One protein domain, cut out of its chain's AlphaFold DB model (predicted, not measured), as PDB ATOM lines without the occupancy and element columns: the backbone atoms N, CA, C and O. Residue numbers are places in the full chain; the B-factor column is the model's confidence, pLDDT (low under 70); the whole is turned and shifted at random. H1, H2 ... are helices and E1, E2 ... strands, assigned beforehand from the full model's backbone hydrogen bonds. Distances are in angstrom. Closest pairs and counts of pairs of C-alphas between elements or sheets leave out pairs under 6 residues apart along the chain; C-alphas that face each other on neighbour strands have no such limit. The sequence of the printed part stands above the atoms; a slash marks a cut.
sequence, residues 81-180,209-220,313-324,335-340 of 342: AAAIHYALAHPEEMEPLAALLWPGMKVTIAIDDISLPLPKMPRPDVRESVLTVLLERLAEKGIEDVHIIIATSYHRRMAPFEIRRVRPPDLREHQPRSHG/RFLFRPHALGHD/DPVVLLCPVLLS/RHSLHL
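Overview. This is residues 81 to 180, 209 to 220, 313 to 324 and 335 to 340 of the 342 residues of the protein "Lar_N domain-containing protein" of Acidobacteria bacterium (UniProt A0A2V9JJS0). A small sheet of four strands has one long helix, H3, packed along one face, with H1 touching H3 and H4 touching H3's first residues, 126 to 128; a long stretch with no named element, residues 209 to 220, is tied to the edge strand E2 by a short antiparallel pairing of residues 210 to 211 with residues 145 to 146. The 130 printed residues hold four named helices and four named strands, in the order H1 H2 E1 H3 E2 H4 E3 E4. The sheet runs E2 E1 E3 E4, with E2, E1 and E3 parallel. The class is mixed, with under half of the residues, 57, in named elements. The whole is compact, with a radius of gyration of the C-alphas of 14.6 A and spans of 36 by 35 by 29 A.

Along the chain. H1, residues 81 to 89, begins at C-alpha 81 (26.223, -14.064, 10.746); H2 is residues 97 to 100. E1, residues 106 to 112, is 20.2 A long; H3, residues 126 to 140, 21.5 A; E2, residues 145 to 151, 19.3 A. H4 is residues 160 to 166, E3 315 to 319, and E4 337 to 339, ending at (33.771, -8.423, 24.719).

Arrangement. N 109 and O 147 of E1 and E2 are 2.8 A apart, and N 110 and O 317 of E1 and E3 2.9 A, within hydrogen-bond range. E3 and E4 meet only at a point, C-alphas 317 and 338, 5.3 A. H3 is on the sheet, over E1, at a height of 10.0 A. H1 touches H3 at Ile 84 and Val 130, their closest C-alphas, 6.5 A, at a steep tilt of 58 degrees. H4 touches H3, about perpendicular at 78 degrees, closest C-alphas Glu 128 and Val 166, 5.3 A. H1 and H2 touch only at the corner, closest C-alphas Leu 88 and Leu 97, 5.7 A. In H1 and H3 every O i to N i+4 pair is within hydrogen-bond range, in H4 2 of 3; H2 is too short for one.

Size, cuts and confidence. Cuts leave C-alpha gaps of 16.6 A from 180 to 209, 33.6 A from 220 to 313 and 15.4 A from 324 to 335. The link E1 to H3 is long. Residues 171 to 180, 209 to 220, 313 to 324 and 335 to 340 have pLDDT under 70.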
ATOM      1  N   ALA A  81      26.330 -15.483  11.064       87.44
ATOM      2  CA  ALA A  81      26.223 -14.064  10.746       87.44
ATOM      3  C   ALA A  81      25.133 -13.417  11.606       87.44
ATOM      4  O   ALA A  81      25.398 -12.427  12.293       87.44
ATOM      5  N   ALA A  82      23.950 -14.037  11.664       90.06
ATOM      6  CA  ALA A  82      22.855 -13.576  12.514       90.06
ATOM      7  C   ALA A  82      23.258 -13.524  13.997       90.06
ATOM      8  O   ALA A  82      22.966 -12.542  14.683       90.06
ATOM      9  N   ALA A  83      23.997 -14.528  14.483       91.31
ATOM     10  CA  ALA A  83      24.506 -14.541  15.854       91.31
ATOM     11  C   ALA A  83      25.476 -13.379  16.139       91.31
ATOM     12  O   ALA A  83      25.381 -12.744  17.191       91.31
ATOM     13  N   ILE A  84      26.365 -13.042  15.196       90.44
ATOM     14  CA  ILE A  84      27.265 -11.886  15.330       90.44
ATOM     15  C   ILE A  84      26.455 -10.584  15.379       90.44
ATOM     16  O   ILE A  84      26.684  -9.755  16.260       90.44
ATOM     17  N   HIS A  85      25.477 -10.401  14.485       90.88
ATOM     18  CA  HIS A  85      24.597  -9.226  14.516       90.88
ATOM     19  C   HIS A  85      23.845  -9.104  15.844       90.88
ATOM     20  O   HIS A  85      23.780  -8.013  16.415       90.88
ATOM     21  N   TYR A  86      23.321 -10.220  16.357       91.94
ATOM     22  CA  TYR A  86      22.639 -10.266  17.643       91.94
ATOM     23  C   TYR A  86      23.562  -9.829  18.784       91.94
ATOM     24  O   TYR A  86      23.183  -8.952  19.559       91.94
ATOM     25  N   ALA A  87      24.782 -10.371  18.850       91.12
ATOM     26  CA  ALA A  87      25.756 -10.039  19.888       91.12
ATOM     27  C   ALA A  87      26.161  -8.552  19.867       91.12
ATOM     28  O   ALA A  87      26.324  -7.930  20.913       91.12
ATOM     29  N   LEU A  88      26.275  -7.946  18.679       90.94
ATOM     30  CA  LEU A  88      26.571  -6.513  18.541       90.94
ATOM     31  C   LEU A  88      25.407  -5.607  18.974       90.94
ATOM     32  O   LEU A  88      25.634  -4.460  19.379       90.94
ATOM     33  N   ALA A  89      24.173  -6.099  18.857       90.94
ATOM     34  CA  ALA A  89      22.959  -5.391  19.248       90.94
ATOM     35  C   ALA A  89      22.593  -5.585  20.729       90.94
ATOM     36  O   ALA A  89      21.957  -4.702  21.300       90.94
ATOM     37  N   HIS A  90      23.019  -6.687  21.349       88.94
ATOM     38  CA  HIS A  90      22.692  -7.053  22.730       88.94
ATOM     39  C   HIS A  90      23.960  -7.405  23.523       88.94
ATOM     40  O   HIS A  90      24.147  -8.563  23.900       88.94
ATOM     41  N   PRO A  91      24.874  -6.446  23.739       89.12
ATOM     42  CA  PRO A  91      26.090  -6.727  24.480       89.12
ATOM     43  C   PRO A  91      25.807  -6.846  25.982       89.12
ATOM     44  O   PRO A  91      24.910  -6.202  26.525       89.12
ATOM     45  N   GLU A  92      26.631  -7.633  26.662       86.12
ATOM     46  CA  GLU A  92      26.581  -7.765  28.116       86.12
ATOM     47  C   GLU A  92      27.159  -6.514  28.792       86.12
ATOM     48  O   GLU A  92      28.228  -6.027  28.421       86.12
ATOM     49  N   GLU A  93      26.453  -6.001  29.801       91.19
ATOM     50  CA  GLU A  93      26.895  -4.904  30.681       91.19
ATOM     51  C   GLU A  93      27.317  -3.592  29.976       91.19
ATOM     52  O   GLU A  93      28.031  -2.765  30.552       91.19
ATOM     53  N   MET A  94      26.862  -3.345  28.741       89.75
ATOM     54  CA  MET A  94      27.143  -2.098  28.024       89.75
ATOM     55  C   MET A  94      26.063  -1.724  27.002       89.75
ATOM     56  O   MET A  94      25.145  -2.484  26.724       89.75
ATOM     57  N   GLU A  95      26.179  -0.520  26.439       91.50
ATOM     58  CA  GLU A  95      25.298  -0.070  25.361       91.50
ATOM     59  C   GLU A  95      25.600  -0.809  24.045       91.50
ATOM     60  O   GLU A  95      26.777  -1.072  23.755       91.50
ATOM     61  N   PRO A  96      24.581  -1.072  23.204       93.06
ATOM     62  CA  PRO A  96      24.755  -1.653  21.877       93.06
ATOM     63  C   PRO A  96      25.789  -0.904  21.041       93.06
ATOM     64  O   PRO A  96      25.860   0.330  21.087       93.06
ATOM     65  N   LEU A  97      26.529  -1.623  20.188       92.38
ATOM     66  CA  LEU A  97      27.598  -1.014  19.390       92.38
ATOM     67  C   LEU A  97      27.082   0.196  18.598       92.38
ATOM     68  O   LEU A  97      27.709   1.248  18.593       92.38
ATOM     69  N   ALA A  98      25.901   0.085  17.989       90.12
ATOM     70  CA  ALA A  98      25.308   1.157  17.192       90.12
ATOM     71  C   ALA A  98      25.083   2.471  17.966       90.12
ATOM     72  O   ALA A  98      25.096   3.532  17.342       90.12
ATOM     73  N   ALA A  99      24.887   2.412  19.288       92.44
ATOM     74  CA  ALA A  99      24.719   3.587  20.146       92.44
ATOM     75  C   ALA A  99      26.059   4.260  20.494       92.44
ATOM     76  O   ALA A  99      26.100   5.443  20.834       92.44
ATOM     77  N   LEU A 100      27.163   3.516  20.385       92.44
ATOM     78  CA  LEU A 100      28.521   3.992  20.641       92.44
ATOM     79  C   LEU A 100      29.193   4.590  19.401       92.44
ATOM     80  O   LEU A 100      30.247   5.209  19.528       92.44
ATOM     81  N   LEU A 101      28.614   4.400  18.215       91.75
ATOM     82  CA  LEU A 101      29.183   4.850  16.950       91.75
ATOM     83  C   LEU A 101      28.639   6.217  16.533       91.75
ATOM     84  O   LEU A 101      27.441   6.486  16.626       91.75
ATOM     85  N   TRP A 102      29.514   7.063  15.991       90.62
ATOM     86  CA  TRP A 102      29.132   8.311  15.332       90.62
ATOM     87  C   TRP A 102      29.981   8.560  14.073       90.62
ATOM     88  O   TRP A 102      31.147   8.153  14.036       90.62
ATOM     89  N   PRO A 103      29.431   9.241  13.047       91.19
ATOM     90  CA  PRO A 103      30.155   9.514  11.808       91.19
ATOM     91  C   PRO A 103      31.467  10.271  12.041       91.19
ATOM     92  O   PRO A 103      31.549  11.153  12.902       91.19
ATOM     93  N   GLY A 104      32.500   9.935  11.265       83.38
ATOM     94  CA  GLY A 104      33.815  10.584  11.335       83.38
ATOM     95  C   GLY A 104      34.654  10.255  12.578       83.38
ATOM     96  O   GLY A 104      35.713  10.858  12.778       83.38
ATOM     97  N   MET A 105      34.216   9.319  13.429       90.44
ATOM     98  CA  MET A 105      35.049   8.824  14.526       90.44
ATOM     99  C   MET A 105      36.201   7.952  14.014       90.44
ATOM    100  O   MET A 105      36.183   7.469  12.885       90.44
ATOM    101  N   LYS A 106      37.194   7.723  14.876       87.88
ATOM    102  CA  LYS A 106      38.277   6.771  14.615       87.88
ATOM    103  C   LYS A 106      38.060   5.531  15.459       87.88
ATOM    104  O   LYS A 106      37.886   5.654  16.673       87.88
ATOM    105  N   VAL A 107      38.099   4.363  14.836       85.81
ATOM    106  CA  VAL A 107      37.877   3.084  15.517       85.81
ATOM    107  C   VAL A 107      39.155   2.267  15.482       85.81
ATOM    108  O   VAL A 107      39.813   2.169  14.452       85.81
ATOM    109  N   THR A 108      39.532   1.687  16.619       89.38
ATOM    110  CA  THR A 108      40.603   0.688  16.669       89.38
ATOM    111  C   THR A 108      40.016  -0.661  17.060       89.38
ATOM    112  O   THR A 108      39.350  -0.775  18.086       89.38
ATOM    113  N   ILE A 109      40.270  -1.678  16.244       88.25
ATOM    114  CA  ILE A 109      39.819  -3.054  16.445       88.25
ATOM    115  C   ILE A 109      41.047  -3.896  16.764       88.25
ATOM    116  O   ILE A 109      42.016  -3.900  16.006       88.25
ATOM    117  N   ALA A 110      41.014  -4.612  17.879       89.38
ATOM    118  CA  ALA A 110      42.021  -5.606  18.209       89.38
ATOM    119  C   ALA A 110      41.466  -7.009  17.927       89.38
ATOM    120  O   ALA A 110      40.378  -7.345  18.396       89.38
ATOM    121  N   ILE A 111      42.216  -7.807  17.164       88.00
ATOM    122  CA  ILE A 111      41.878  -9.196  16.826       88.00
ATOM    123  C   ILE A 111      42.968 -10.151  17.309       88.00
ATOM    124  O   ILE A 111      44.150  -9.797  17.304       88.00
ATOM    125  N   ASP A 112      42.579 -11.368  17.671       88.75
ATOM    126  CA  ASP A 112      43.519 -12.418  18.061       88.75
ATOM    127  C   ASP A 112      44.411 -12.876  16.898       88.75
ATOM    128  O   ASP A 112      44.024 -12.860  15.722       88.75
ATOM    129  N   ASP A 113      45.621 -13.316  17.236       89.56
ATOM    130  CA  ASP A 113      46.570 -13.884  16.282       89.56
ATOM    131  C   ASP A 113      46.220 -15.332  15.891       89.56
ATOM    132  O   ASP A 113      45.352 -15.963  16.489       89.56
ATOM    133  N   ILE A 114      46.899 -15.889  14.881       88.69
ATOM    134  CA  ILE A 114      46.591 -17.219  14.312       88.69
ATOM    135  C   ILE A 114      46.755 -18.402  15.284       88.69
ATOM    136  O   ILE A 114      46.424 -19.524  14.908       88.69
ATOM    137  N   SER A 115      47.277 -18.192  16.496       85.38
ATOM    138  CA  SER A 115      47.569 -19.288  17.428       85.38
ATOM    139  C   SER A 115      46.331 -20.102  17.815       85.38
ATOM    140  O   SER A 115      46.459 -21.290  18.098       85.38
ATOM    141  N   LEU A 116      45.144 -19.491  17.764       82.56
ATOM    142  CA  LEU A 116      43.857 -20.136  18.005       82.56
ATOM    143  C   LEU A 116      42.839 -19.745  16.920       82.56
ATOM    144  O   LEU A 116      43.006 -18.706  16.271       82.56
ATOM    145  N   PRO A 117      41.787 -20.553  16.691       80.75
ATOM    146  CA  PRO A 117      41.520 -21.857  17.313       80.75
ATOM    147  C   PRO A 117      42.355 -23.011  16.723       80.75
ATOM    148  O   PRO A 117      42.787 -22.957  15.568       80.75
ATOM    149  N   LEU A 118      42.552 -24.061  17.533       76.19
ATOM    150  CA  LEU A 118      43.158 -25.343  17.152       76.19
ATOM    151  C   LEU A 118      42.154 -26.490  17.395       76.19
ATOM    152  O   LEU A 118      41.585 -26.543  18.486       76.19
ATOM    153  N   PRO A 119      41.946 -27.414  16.438       78.62
ATOM    154  CA  PRO A 119      42.490 -27.400  15.079       78.62
ATOM    155  C   PRO A 119      42.014 -26.175  14.285       78.62
ATOM    156  O   PRO A 119      41.001 -25.553  14.607       78.62
ATOM    157  N   LYS A 120      42.784 -25.792  13.259       82.19
ATOM    158  CA  LYS A 120      42.479 -24.597  12.462       82.19
ATOM    159  C   LYS A 120      41.099 -24.742  11.831       82.19
ATOM    160  O   LYS A 120      40.861 -25.674  11.067       82.19
ATOM    161  N   MET A 121      40.226 -23.772  12.084       86.12
ATOM    162  CA  MET A 121      38.899 -23.751  11.477       86.12
ATOM    163  C   MET A 121      38.975 -23.666   9.946       86.12
ATOM    164  O   MET A 121      39.866 -22.985   9.418       86.12
ATOM    165  N   PRO A 122      38.037 -24.301   9.219       87.38
ATOM    166  CA  PRO A 122      37.836 -24.025   7.801       87.38
ATOM    167  C   PRO A 122      37.447 -22.556   7.601       87.38
ATOM    168  O   PRO A 122      36.900 -21.918   8.502       87.38
ATOM    169  N   ARG A 123      37.744 -22.006   6.418       87.38
ATOM    170  CA  ARG A 123      37.307 -20.645   6.090       87.38
ATOM    171  C   ARG A 123      35.795 -20.613   5.803       87.38
ATOM    172  O   ARG A 123      35.291 -21.589   5.250       87.38
ATOM    173  N   PRO A 124      35.098 -19.509   6.123       89.31
ATOM    174  CA  PRO A 124      35.632 -18.314   6.780       89.31
ATOM    175  C   PRO A 124      35.961 -18.564   8.258       89.31
ATOM    176  O   PRO A 124      35.205 -19.207   8.991       89.31
ATOM    177  N   ASP A 125      37.119 -18.051   8.679       89.94
ATOM    178  CA  ASP A 125      37.545 -18.092  10.082       89.94
ATOM    179  C   ASP A 125      36.582 -17.247  10.940       89.94
ATOM    180  O   ASP A 125      35.950 -16.312  10.439       89.94
ATOM    181  N   VAL A 126      36.441 -17.548  12.234       89.12
ATOM    182  CA  VAL A 126      35.563 -16.767  13.124       89.12
ATOM    183  C   VAL A 126      35.976 -15.293  13.184       89.12
ATOM    184  O   VAL A 126      35.115 -14.419  13.126       89.12
ATOM    185  N   ARG A 127      37.282 -14.998  13.187       90.50
ATOM    186  CA  ARG A 127      37.800 -13.620  13.179       90.50
ATOM    187  C   ARG A 127      37.455 -12.905  11.888       90.50
ATOM    188  O   ARG A 127      37.042 -11.754  11.924       90.50
ATOM    189  N   GLU A 128      37.590 -13.599  10.762       90.50
ATOM    190  CA  GLU A 128      37.182 -13.081   9.458       90.50
ATOM    191  C   GLU A 128      35.679 -12.783   9.442       90.50
ATOM    192  O   GLU A 128      35.277 -11.708   9.006       90.50
ATOM    193  N   SER A 129      34.866 -13.699   9.973       91.62
ATOM    194  CA  SER A 129      33.405 -13.566  10.025       91.62
ATOM    195  C   SER A 129      32.993 -12.337  10.847       91.62
ATOM    196  O   SER A 129      32.262 -11.477  10.361       91.62
ATOM    197  N   VAL A 130      33.520 -12.208  12.070       93.25
ATOM    198  CA  VAL A 130      33.231 -11.080  12.972       93.25
ATOM    199  C   VAL A 130      33.737  -9.764  12.391       93.25
ATOM    200  O   VAL A 130      33.026  -8.761  12.412       93.25
ATOM    201  N   LEU A 131      34.958  -9.754  11.850       91.38
ATOM    202  CA  LEU A 131      35.553  -8.549  11.285       91.38
ATOM    203  C   LEU A 131      34.783  -8.058  10.054       91.38
ATOM    204  O   LEU A 131      34.639  -6.852   9.895       91.38
ATOM    205  N   THR A 132      34.266  -8.965   9.221       90.06
ATOM    206  CA  THR A 132      33.434  -8.609   8.061       90.06
ATOM    207  C   THR A 132      32.198  -7.831   8.510       90.06
ATOM    208  O   THR A 132      32.044  -6.667   8.141       90.06
ATOM    209  N   VAL A 133      31.404  -8.413   9.415       91.88
ATOM    210  CA  VAL A 133      30.175  -7.789   9.936       91.88
ATOM    211  C   VAL A 133      30.465  -6.462  10.648       91.88
ATOM    212  O   VAL A 133      29.737  -5.479  10.490       91.88
ATOM    213  N   LEU A 134      31.549  -6.395  11.429       91.81
ATOM    214  CA  LEU A 134      31.953  -5.157  12.097       91.81
ATOM    215  C   LEU A 134      32.288  -4.049  11.095       91.81
ATOM    216  O   LEU A 134      31.837  -2.920  11.272       91.81
ATOM    217  N   LEU A 135      33.075  -4.345  10.060       90.31
ATOM    218  CA  LEU A 135      33.484  -3.347   9.071       90.31
ATOM    219  C   LEU A 135      32.298  -2.833   8.254       90.31
ATOM    220  O   LEU A 135      32.208  -1.626   8.035       90.31
ATOM    221  N   GLU A 136      31.365  -3.708   7.878       89.38
ATOM    222  CA  GLU A 136      30.102  -3.315   7.243       89.38
ATOM    223  C   GLU A 136      29.325  -2.347   8.138       89.38
ATOM    224  O   GLU A 136      28.954  -1.253   7.707       89.38
ATOM    225  N   ARG A 137      29.180  -2.671   9.429       87.62
ATOM    226  CA  ARG A 137      28.447  -1.821  10.372       87.62
ATOM    227  C   ARG A 137      29.110  -0.462  10.610       87.62
ATOM    228  O   ARG A 137      28.419   0.536  10.825       87.62
ATOM    229  N   LEU A 138      30.440  -0.413  10.599       88.31
ATOM    230  CA  LEU A 138      31.190   0.841  10.680       88.31
ATOM    231  C   LEU A 138      30.993   1.683   9.411       88.31
ATOM    232  O   LEU A 138      30.738   2.885   9.515       88.31
ATOM    233  N   ALA A 139      31.038   1.056   8.234       86.69
ATOM    234  CA  ALA A 139      30.824   1.726   6.956       86.69
ATOM    235  C   ALA A 139      29.406   2.314   6.844       86.69
ATOM    236  O   ALA A 139      29.262   3.484   6.493       86.69
ATOM    237  N   GLU A 140      28.372   1.570   7.250       87.62
ATOM    238  CA  GLU A 140      26.979   2.053   7.315       87.62
ATOM    239  C   GLU A 140      26.813   3.305   8.193       87.62
ATOM    240  O   GLU A 140      25.916   4.122   7.978       87.62
ATOM    241  N   LYS A 141      27.672   3.468   9.205       88.25
ATOM    242  CA  LYS A 141      27.687   4.634  10.099       88.25
ATOM    243  C   LYS A 141      28.582   5.774   9.607       88.25
ATOM    244  O   LYS A 141      28.702   6.778  10.309       88.25
ATOM    245  N   GLY A 142      29.186   5.655   8.425       85.94
ATOM    246  CA  GLY A 142      30.073   6.672   7.854       85.94
ATOM    247  C   GLY A 142      31.418   6.772   8.578       85.94
ATOM    248  O   GLY A 142      31.966   7.866   8.738       85.94
ATOM    249  N   ILE A 143      31.924   5.650   9.095       86.12
ATOM    250  CA  ILE A 143      33.230   5.564   9.752       86.12
ATOM    251  C   ILE A 143      34.239   5.007   8.752       86.12
ATOM    252  O   ILE A 143      34.141   3.858   8.330       86.12
ATOM    253  N   GLU A 144      35.233   5.821   8.405       82.75
ATOM    254  CA  GLU A 144      36.247   5.480   7.394       82.75
ATOM    255  C   GLU A 144      37.656   5.296   7.989       82.75
ATOM    256  O   GLU A 144      38.524   4.675   7.375       82.75
ATOM    257  N   ASP A 145      37.904   5.815   9.197       84.44
ATOM    258  CA  ASP A 145      39.206   5.741   9.876       84.44
ATOM    259  C   ASP A 145      39.219   4.564  10.863       84.44
ATOM    260  O   ASP A 145      38.920   4.710  12.054       84.44
ATOM    261  N   VAL A 146      39.519   3.374  10.335       84.44
ATOM    262  CA  VAL A 146      39.561   2.116  11.093       84.44
ATOM    263  C   VAL A 146      40.983   1.567  11.137       84.44
ATOM    264  O   VAL A 146      41.619   1.321  10.117       84.44
ATOM    265  N   HIS A 147      41.482   1.317  12.341       85.25
ATOM    266  CA  HIS A 147      42.786   0.715  12.572       85.25
ATOM    267  C   HIS A 147      42.626  -0.685  13.164       85.25
ATOM    268  O   HIS A 147      41.943  -0.858  14.167       85.25
ATOM    269  N   ILE A 148      43.274  -1.687  12.568       84.94
ATOM    270  CA  ILE A 148      43.231  -3.069  13.054       84.94
ATOM    271  C   ILE A 148      44.590  -3.443  13.649       84.94
ATOM    272  O   ILE A 148      45.627  -3.276  13.005       84.94
ATOM    273  N   ILE A 149      44.578  -3.977  14.868       87.19
ATOM    274  CA  ILE A 149      45.752  -4.462  15.591       87.19
ATOM    275  C   ILE A 149      45.609  -5.969  15.790       87.19
ATOM    276  O   ILE A 149      44.608  -6.437  16.319       87.19
ATOM    277  N   ILE A 150      46.635  -6.729  15.411       88.25
ATOM    278  CA  ILE A 150      46.724  -8.154  15.744       88.25
ATOM    279  C   ILE A 150      47.395  -8.291  17.112       88.25
ATOM    280  O   ILE A 150      48.543  -7.870  17.292       88.25
ATOM    281  N   ALA A 151      46.680  -8.872  18.068       90.19
ATOM    282  CA  ALA A 151      47.091  -9.034  19.453       90.19
ATOM    283  C   ALA A 151      47.988 -10.273  19.625       90.19
ATOM    284  O   ALA A 151      47.570 -11.299  20.142       90.19
ATOM    285  N   THR A 152      49.256 -10.176  19.215       85.75
ATOM    286  CA  THR A 152      50.211 -11.300  19.328       85.75
ATOM    287  C   THR A 152      50.722 -11.532  20.751       85.75
ATOM    288  O   THR A 152      51.336 -12.555  21.021       85.75
ATOM    289  N   SER A 153      50.541 -10.579  21.673       87.44
ATOM    290  CA  SER A 153      51.138 -10.635  23.016       87.44
ATOM    291  C   SER A 153      52.655 -10.925  22.949       87.44
ATOM    292  O   SER A 153      53.412 -10.121  22.393       87.44
ATOM    293  N   TYR A 154      53.102 -12.073  23.467       87.75
ATOM    294  CA  TYR A 154      54.489 -12.546  23.417       87.75
ATOM    295  C   TYR A 154      54.822 -13.429  22.206       87.75
ATOM    296  O   TYR A 154      55.975 -13.838  22.056       87.75
ATOM    297  N   HIS A 155      53.854 -13.729  21.341       84.50
ATOM    298  CA  HIS A 155      54.085 -14.524  20.144       84.50
ATOM    299  C   HIS A 155      54.941 -13.773  19.123       84.50
ATOM    300  O   HIS A 155      55.053 -12.540  19.114       84.50
ATOM    301  N   ARG A 156      55.570 -14.547  18.231       91.56
ATOM    302  CA  ARG A 156      56.270 -13.980  17.079       91.56
ATOM    303  C   ARG A 156      55.296 -13.191  16.204       91.56
ATOM    304  O   ARG A 156      54.091 -13.422  16.203       91.56
ATOM    305  N   ARG A 157      55.846 -12.316  15.366       87.12
ATOM    306  CA  ARG A 157      55.057 -11.660  14.320       87.12
ATOM    307  C   ARG A 157      54.468 -12.705  13.371       87.12
ATOM    308  O   ARG A 157      55.160 -13.648  12.977       87.12
ATOM    309  N   MET A 158      53.210 -12.500  12.996       87.44
ATOM    310  CA  MET A 158      52.549 -13.305  11.976       87.44
ATOM    311  C   MET A 158      53.171 -13.057  10.600       87.44
ATOM    312  O   MET A 158      53.485 -11.920  10.239       87.44
ATOM    313  N   ALA A 159      53.340 -14.127   9.835       88.75
ATOM    314  CA  ALA A 159      53.735 -14.074   8.443       88.75
ATOM    315  C   ALA A 159      52.553 -13.606   7.569       88.75
ATOM    316  O   ALA A 159      51.392 -13.820   7.929       88.75
ATOM    317  N   PRO A 160      52.803 -13.019   6.384       87.31
ATOM    318  CA  PRO A 160      51.737 -12.460   5.550       87.31
ATOM    319  C   PRO A 160      50.628 -13.456   5.179       87.31
ATOM    320  O   PRO A 160      49.459 -13.087   5.106       87.31
ATOM    321  N   PHE A 161      50.966 -14.731   4.963       87.44
ATOM    322  CA  PHE A 161      49.972 -15.765   4.658       87.44
ATOM    323  C   PHE A 161      49.065 -16.092   5.852       87.44
ATOM    324  O   PHE A 161      47.899 -16.423   5.656       87.44
ATOM    325  N   GLU A 162      49.572 -15.947   7.075       89.00
ATOM    326  CA  GLU A 162      48.802 -16.136   8.303       89.00
ATOM    327  C   GLU A 162      47.831 -14.967   8.501       89.00
ATOM    328  O   GLU A 162      46.670 -15.176   8.840       89.00
ATOM    329  N   ILE A 163      48.272 -13.741   8.198       88.00
ATOM    330  CA  ILE A 163      47.425 -12.540   8.253       88.00
ATOM    331  C   ILE A 163      46.287 -12.637   7.233       88.00
ATOM    332  O   ILE A 163      45.139 -12.351   7.562       88.00
ATOM    333  N   ARG A 164      46.575 -13.090   6.005       86.50
ATOM    334  CA  ARG A 164      45.544 -13.299   4.972       86.50
ATOM    335  C   ARG A 164      44.485 -14.322   5.373       86.50
ATOM    336  O   ARG A 164      43.389 -14.276   4.824       86.50
ATOM    337  N   ARG A 165      44.798 -15.252   6.283       86.81
ATOM    338  CA  ARG A 165      43.847 -16.266   6.755       86.81
ATOM    339  C   ARG A 165      42.778 -15.684   7.675       86.81
ATOM    340  O   ARG A 165      41.642 -16.125   7.607       86.81
ATOM    341  N   VAL A 166      43.154 -14.741   8.536       85.31
ATOM    342  CA  VAL A 166      42.299 -14.259   9.636       85.31
ATOM    343  C   VAL A 166      41.510 -12.994   9.293       85.31
ATOM    344  O   VAL A 166      40.737 -12.515  10.118       85.31
ATOM    345  N   ARG A 167      41.708 -12.431   8.095       83.06
ATOM    346  CA  ARG A 167      41.044 -11.207   7.629       83.06
ATOM    347  C   ARG A 167      40.195 -11.449   6.371       83.06
ATOM    348  O   ARG A 167      40.532 -12.362   5.608       83.06
ATOM    349  N   PRO A 168      39.196 -10.586   6.101       81.50
ATOM    350  CA  PRO A 168      38.442 -10.606   4.850       81.50
ATOM    351  C   PRO A 168      39.357 -10.432   3.625       81.50
ATOM    352  O   PRO A 168      40.320  -9.654   3.694       81.50
ATOM    353  N   PRO A 169      39.083 -11.115   2.500       73.94
ATOM    354  CA  PRO A 169      39.944 -11.104   1.314       73.94
ATOM    355  C   PRO A 169      40.115  -9.705   0.703       73.94
ATOM    356  O   PRO A 169      41.215  -9.364   0.261       73.94
ATOM    357  N   ASP A 170      39.072  -8.876   0.760       70.19
ATOM    358  CA  ASP A 170      39.055  -7.537   0.157       70.19
ATOM    359  C   ASP A 170      39.807  -6.486   0.985       70.19
ATOM    360  O   ASP A 170      40.110  -5.389   0.503       70.19
ATOM    361  N   LEU A 171      40.173  -6.818   2.229       67.81
ATOM    362  CA  LEU A 171      40.954  -5.931   3.078       67.81
ATOM    363  C   LEU A 171      42.404  -5.886   2.574       67.81
ATOM    364  O   LEU A 171      43.196  -6.820   2.766       67.81
ATOM    365  N   ARG A 172      42.759  -4.783   1.905       57.16
ATOM    366  CA  ARG A 172      44.109  -4.564   1.375       57.16
ATOM    367  C   ARG A 172      45.098  -4.266   2.495       57.16
ATOM    368  O   ARG A 172      44.852  -3.468   3.396       57.16
ATOM    369  N   GLU A 173      46.258  -4.905   2.404       51.88
ATOM    370  CA  GLU A 173      47.380  -4.638   3.294       51.88
ATOM    371  C   GLU A 173      48.138  -3.409   2.806       51.88
ATOM    372  O   GLU A 173      48.764  -3.441   1.748       51.88
ATOM    373  N   HIS A 174      48.122  -2.339   3.590       45.03
ATOM    374  CA  HIS A 174      49.154  -1.316   3.504       45.03
ATOM    375  C   HIS A 174      50.242  -1.708   4.523       45.03
ATOM    376  O   HIS A 174      49.971  -1.814   5.715       45.03
ATOM    377  N   GLN A 175      51.433  -2.067   4.033       40.09
ATOM    378  CA  GLN A 175      52.510  -2.750   4.776       40.09
ATOM    379  C   GLN A 175      53.001  -2.049   6.077       40.09
ATOM    380  O   GLN A 175      52.839  -0.839   6.221       40.09
ATOM    381  N   PRO A 176      53.623  -2.785   7.038       42.38
ATOM    382  CA  PRO A 176      53.088  -2.853   8.401       42.38
ATOM    383  C   PRO A 176      54.084  -2.568   9.552       42.38
ATOM    384  O   PRO A 176      55.301  -2.665   9.402       42.38
ATOM    385  N   ARG A 177      53.566  -2.360  10.774       35.88
ATOM    386  CA  ARG A 177      54.300  -2.603  12.038       35.88
ATOM    387  C   ARG A 177      53.428  -3.331  13.062       35.88
ATOM    388  O   ARG A 177      52.860  -2.710  13.951       35.88
ATOM    389  N   SER A 178      53.326  -4.653  12.958       42.00
ATOM    390  CA  SER A 178      52.703  -5.463  14.013       42.00
ATOM    391  C   SER A 178      53.305  -5.134  15.386       42.00
ATOM    392  O   SER A 178      54.529  -4.966  15.519       42.00
ATOM    393  N   HIS A 179      52.438  -5.026  16.399       39.47
ATOM    394  CA  HIS A 179      52.849  -4.848  17.789       39.47
ATOM    395  C   HIS A 179      53.734  -6.036  18.176       39.47
ATOM    396  O   HIS A 179      53.293  -7.175  18.171       39.47
ATOM    397  N   GLY A 180      55.011  -5.780  18.446       31.88
ATOM    398  CA  GLY A 180      55.950  -6.788  18.921       31.88
ATOM    399  C   GLY A 180      56.637  -6.262  20.169       31.88
ATOM    400  O   GLY A 180      57.291  -5.225  20.110       31.88
ATOM    401  N   ARG A 209      48.083   2.797   9.853       26.20
ATOM    402  CA  ARG A 209      46.792   3.269   9.344       26.20
ATOM    403  C   ARG A 209      46.345   2.311   8.254       26.20
ATOM    404  O   ARG A 209      47.063   2.136   7.274       26.20
ATOM    405  N   PHE A 210      45.168   1.720   8.412       30.05
ATOM    406  CA  PHE A 210      44.464   1.095   7.302       30.05
ATOM    407  C   PHE A 210      43.436   2.118   6.815       30.05
ATOM    408  O   PHE A 210      42.576   2.552   7.569       30.05
ATOM    409  N   LEU A 211      43.577   2.577   5.573       26.30
ATOM    410  CA  LEU A 211      42.562   3.395   4.915       26.30
ATOM    411  C   LEU A 211      41.608   2.432   4.213       26.30
ATOM    412  O   LEU A 211      41.922   1.916   3.141       26.30
ATOM    413  N   PHE A 212      40.465   2.163   4.833       29.80
ATOM    414  CA  PHE A 212      39.354   1.522   4.144       29.80
ATOM    415  C   PHE A 212      38.651   2.598   3.311       29.80
ATOM    416  O   PHE A 212      38.107   3.552   3.860       29.80
ATOM    417  N   ARG A 213      38.714   2.496   1.977       25.39
ATOM    418  CA  ARG A 213      37.936   3.354   1.073       25.39
ATOM    419  C   ARG A 213      36.694   2.584   0.617       25.39
ATOM    420  O   ARG A 213      36.836   1.731  -0.258       25.39
ATOM    421  N   PRO A 214      35.494   2.892   1.140       30.08
ATOM    422  CA  PRO A 214      34.266   2.192   0.755       30.08
ATOM    423  C   PRO A 214      33.888   2.394  -0.726       30.08
ATOM    424  O   PRO A 214      33.169   1.585  -1.298       30.08
ATOM    425  N   HIS A 215      34.426   3.417  -1.398       26.80
ATOM    426  CA  HIS A 215      34.043   3.792  -2.766       26.80
ATOM    427  C   HIS A 215      34.427   2.815  -3.898       26.80
ATOM    428  O   HIS A 215      34.050   3.066  -5.041       26.80
ATOM    429  N   ALA A 216      35.165   1.732  -3.633       29.31
ATOM    430  CA  ALA A 216      35.521   0.754  -4.671       29.31
ATOM    431  C   ALA A 216      34.497  -0.386  -4.834       29.31
ATOM    432  O   ALA A 216      34.567  -1.124  -5.814       29.31
ATOM    433  N   LEU A 217      33.544  -0.516  -3.910       36.03
ATOM    434  CA  LEU A 217      32.441  -1.465  -4.009       36.03
ATOM    435  C   LEU A 217      31.162  -0.642  -4.118       36.03
ATOM    436  O   LEU A 217      30.723  -0.020  -3.155       36.03
ATOM    437  N   GLY A 218      30.615  -0.561  -5.332       27.83
ATOM    438  CA  GLY A 218      29.340   0.105  -5.566       27.83
ATOM    439  C   GLY A 218      28.297  -0.426  -4.584       27.83
ATOM    440  O   GLY A 218      28.175  -1.635  -4.402       27.83
ATOM    441  N   HIS A 219      27.560   0.489  -3.962       31.62
ATOM    442  CA  HIS A 219      26.529   0.220  -2.955       31.62
ATOM    443  C   HIS A 219      25.496  -0.840  -3.413       31.62
ATOM    444  O   HIS A 219      24.899  -1.524  -2.587       31.62
ATOM    445  N   ASP A 220      25.338  -1.032  -4.729       33.00
ATOM    446  CA  ASP A 220      24.458  -2.037  -5.342       33.00
ATOM    447  C   ASP A 220      25.063  -3.447  -5.481       33.00
ATOM    448  O   ASP A 220      24.318  -4.418  -5.590       33.00
ATOM    449  N   ASP A 313      36.907   9.917  23.565       34.19
ATOM    450  CA  ASP A 313      38.090   9.088  23.335       34.19
ATOM    451  C   ASP A 313      37.826   7.949  22.321       34.19
ATOM    452  O   ASP A 313      36.670   7.579  22.103       34.19
ATOM    453  N   PRO A 314      38.877   7.386  21.689       37.09
ATOM    454  CA  PRO A 314      38.743   6.277  20.745       37.09
ATOM    455  C   PRO A 314      38.083   5.055  21.397       37.09
ATOM    456  O   PRO A 314      38.468   4.639  22.491       37.09
ATOM    457  N   VAL A 315      37.120   4.458  20.693       40.25
ATOM    458  CA  VAL A 315      36.534   3.166  21.063       40.25
ATOM    459  C   VAL A 315      37.500   2.067  20.625       40.25
ATOM    460  O   VAL A 315      37.912   2.021  19.461       40.25
ATOM    461  N   VAL A 316      37.878   1.209  21.573       38.47
ATOM    462  CA  VAL A 316      38.690   0.016  21.324       38.47
ATOM    463  C   VAL A 316      37.765  -1.187  21.416       38.47
ATOM    464  O   VAL A 316      37.286  -1.523  22.496       38.47
ATOM    465  N   LEU A 317      37.505  -1.822  20.279       45.03
ATOM    466  CA  LEU A 317      36.750  -3.070  20.236       45.03
ATOM    467  C   LEU A 317      37.748  -4.219  20.358       45.03
ATOM    468  O   LEU A 317      38.626  -4.374  19.505       45.03
ATOM    469  N   LEU A 318      37.640  -4.983  21.442       34.88
ATOM    470  CA  LEU A 318      38.370  -6.230  21.620       34.88
ATOM    471  C   LEU A 318      37.469  -7.348  21.094       34.88
ATOM    472  O   LEU A 318      36.309  -7.452  21.475       34.88
ATOM    473  N   CYS A 319      37.981  -8.188  20.205       31.88
ATOM    474  CA  CYS A 319      37.349  -9.463  19.890       31.88
ATOM    475  C   CYS A 319      38.160 -10.544  20.608       31.88
ATOM    476  O   CYS A 319      39.185 -10.941  20.057       31.88
ATOM    477  N   PRO A 320      37.797 -10.969  21.833       40.25
ATOM    478  CA  PRO A 320      38.552 -11.996  22.525       40.25
ATOM    479  C   PRO A 320      37.942 -13.373  22.273       40.25
ATOM    480  O   PRO A 320      36.791 -13.620  22.620       40.25
ATOM    481  N   VAL A 321      38.766 -14.322  21.850       30.42
ATOM    482  CA  VAL A 321      38.708 -15.649  22.459       30.42
ATOM    483  C   VAL A 321      39.543 -15.563  23.745       30.42
ATOM    484  O   VAL A 321      40.754 -15.731  23.737       30.42
ATOM    485  N   LEU A 322      38.858 -15.252  24.855       26.39
ATOM    486  CA  LEU A 322      39.346 -15.153  26.244       26.39
ATOM    487  C   LEU A 322      40.492 -14.159  26.557       26.39
ATOM    488  O   LEU A 322      41.667 -14.461  26.381       26.39
ATOM    489  N   LEU A 323      40.164 -13.087  27.296       22.25
ATOM    490  CA  LEU A 323      40.977 -12.662  28.449       22.25
ATOM    491  C   LEU A 323      40.154 -11.797  29.422       22.25
ATOM    492  O   LEU A 323      39.741 -10.687  29.091       22.25
ATOM    493  N   SER A 324      39.928 -12.316  30.632       20.98
ATOM    494  CA  SER A 324      39.359 -11.581  31.767       20.98
ATOM    495  C   SER A 324      40.477 -10.857  32.517       20.98
ATOM    496  O   SER A 324      41.467 -11.481  32.900       20.98
ATOM    497  N   ARG A 335      36.422   3.903  29.346       32.91
ATOM    498  CA  ARG A 335      36.823   3.169  28.146       32.91
ATOM    499  C   ARG A 335      35.778   2.079  27.953       32.91
ATOM    500  O   ARG A 335      35.570   1.291  28.868       32.91
ATOM    501  N   HIS A 336      35.100   2.076  26.813       33.72
ATOM    502  CA  HIS A 336      34.168   1.007  26.475       33.72
ATOM    503  C   HIS A 336      34.965  -0.125  25.826       33.72
ATOM    504  O   HIS A 336      35.538   0.073  24.755       33.72
ATOM    505  N   SER A 337      35.031  -1.266  26.506       32.69
ATOM    506  CA  SER A 337      35.583  -2.512  25.982       32.69
ATOM    507  C   SER A 337      34.402  -3.397  25.604       32.69
ATOM    508  O   SER A 337      33.651  -3.800  26.485       32.69
ATOM    509  N   LEU A 338      34.217  -3.672  24.314       33.88
ATOM    510  CA  LEU A 338      33.289  -4.713  23.877       33.88
ATOM    511  C   LEU A 338      33.991  -6.062  24.039       33.88
ATOM    512  O   LEU A 338      35.135  -6.191  23.613       33.88
ATOM    513  N   HIS A 339      33.328  -7.034  24.658       31.84
ATOM    514  CA  HIS A 339      33.771  -8.423  24.719       31.84
ATOM    515  C   HIS A 339      32.711  -9.269  24.006       31.84
ATOM    516  O   HIS A 339      31.631  -9.478  24.549       31.84
ATOM    517  N   LEU A 340      32.990  -9.725  22.781       29.98
ATOM    518  CA  LEU A 340      32.157 -10.743  22.134       29.98
ATOM    519  C   LEU A 340      32.574 -12.117  22.660       29.98
ATOM    520  O   LEU A 340      33.683 -12.563  22.378       29.98
TER     521      LEU A 340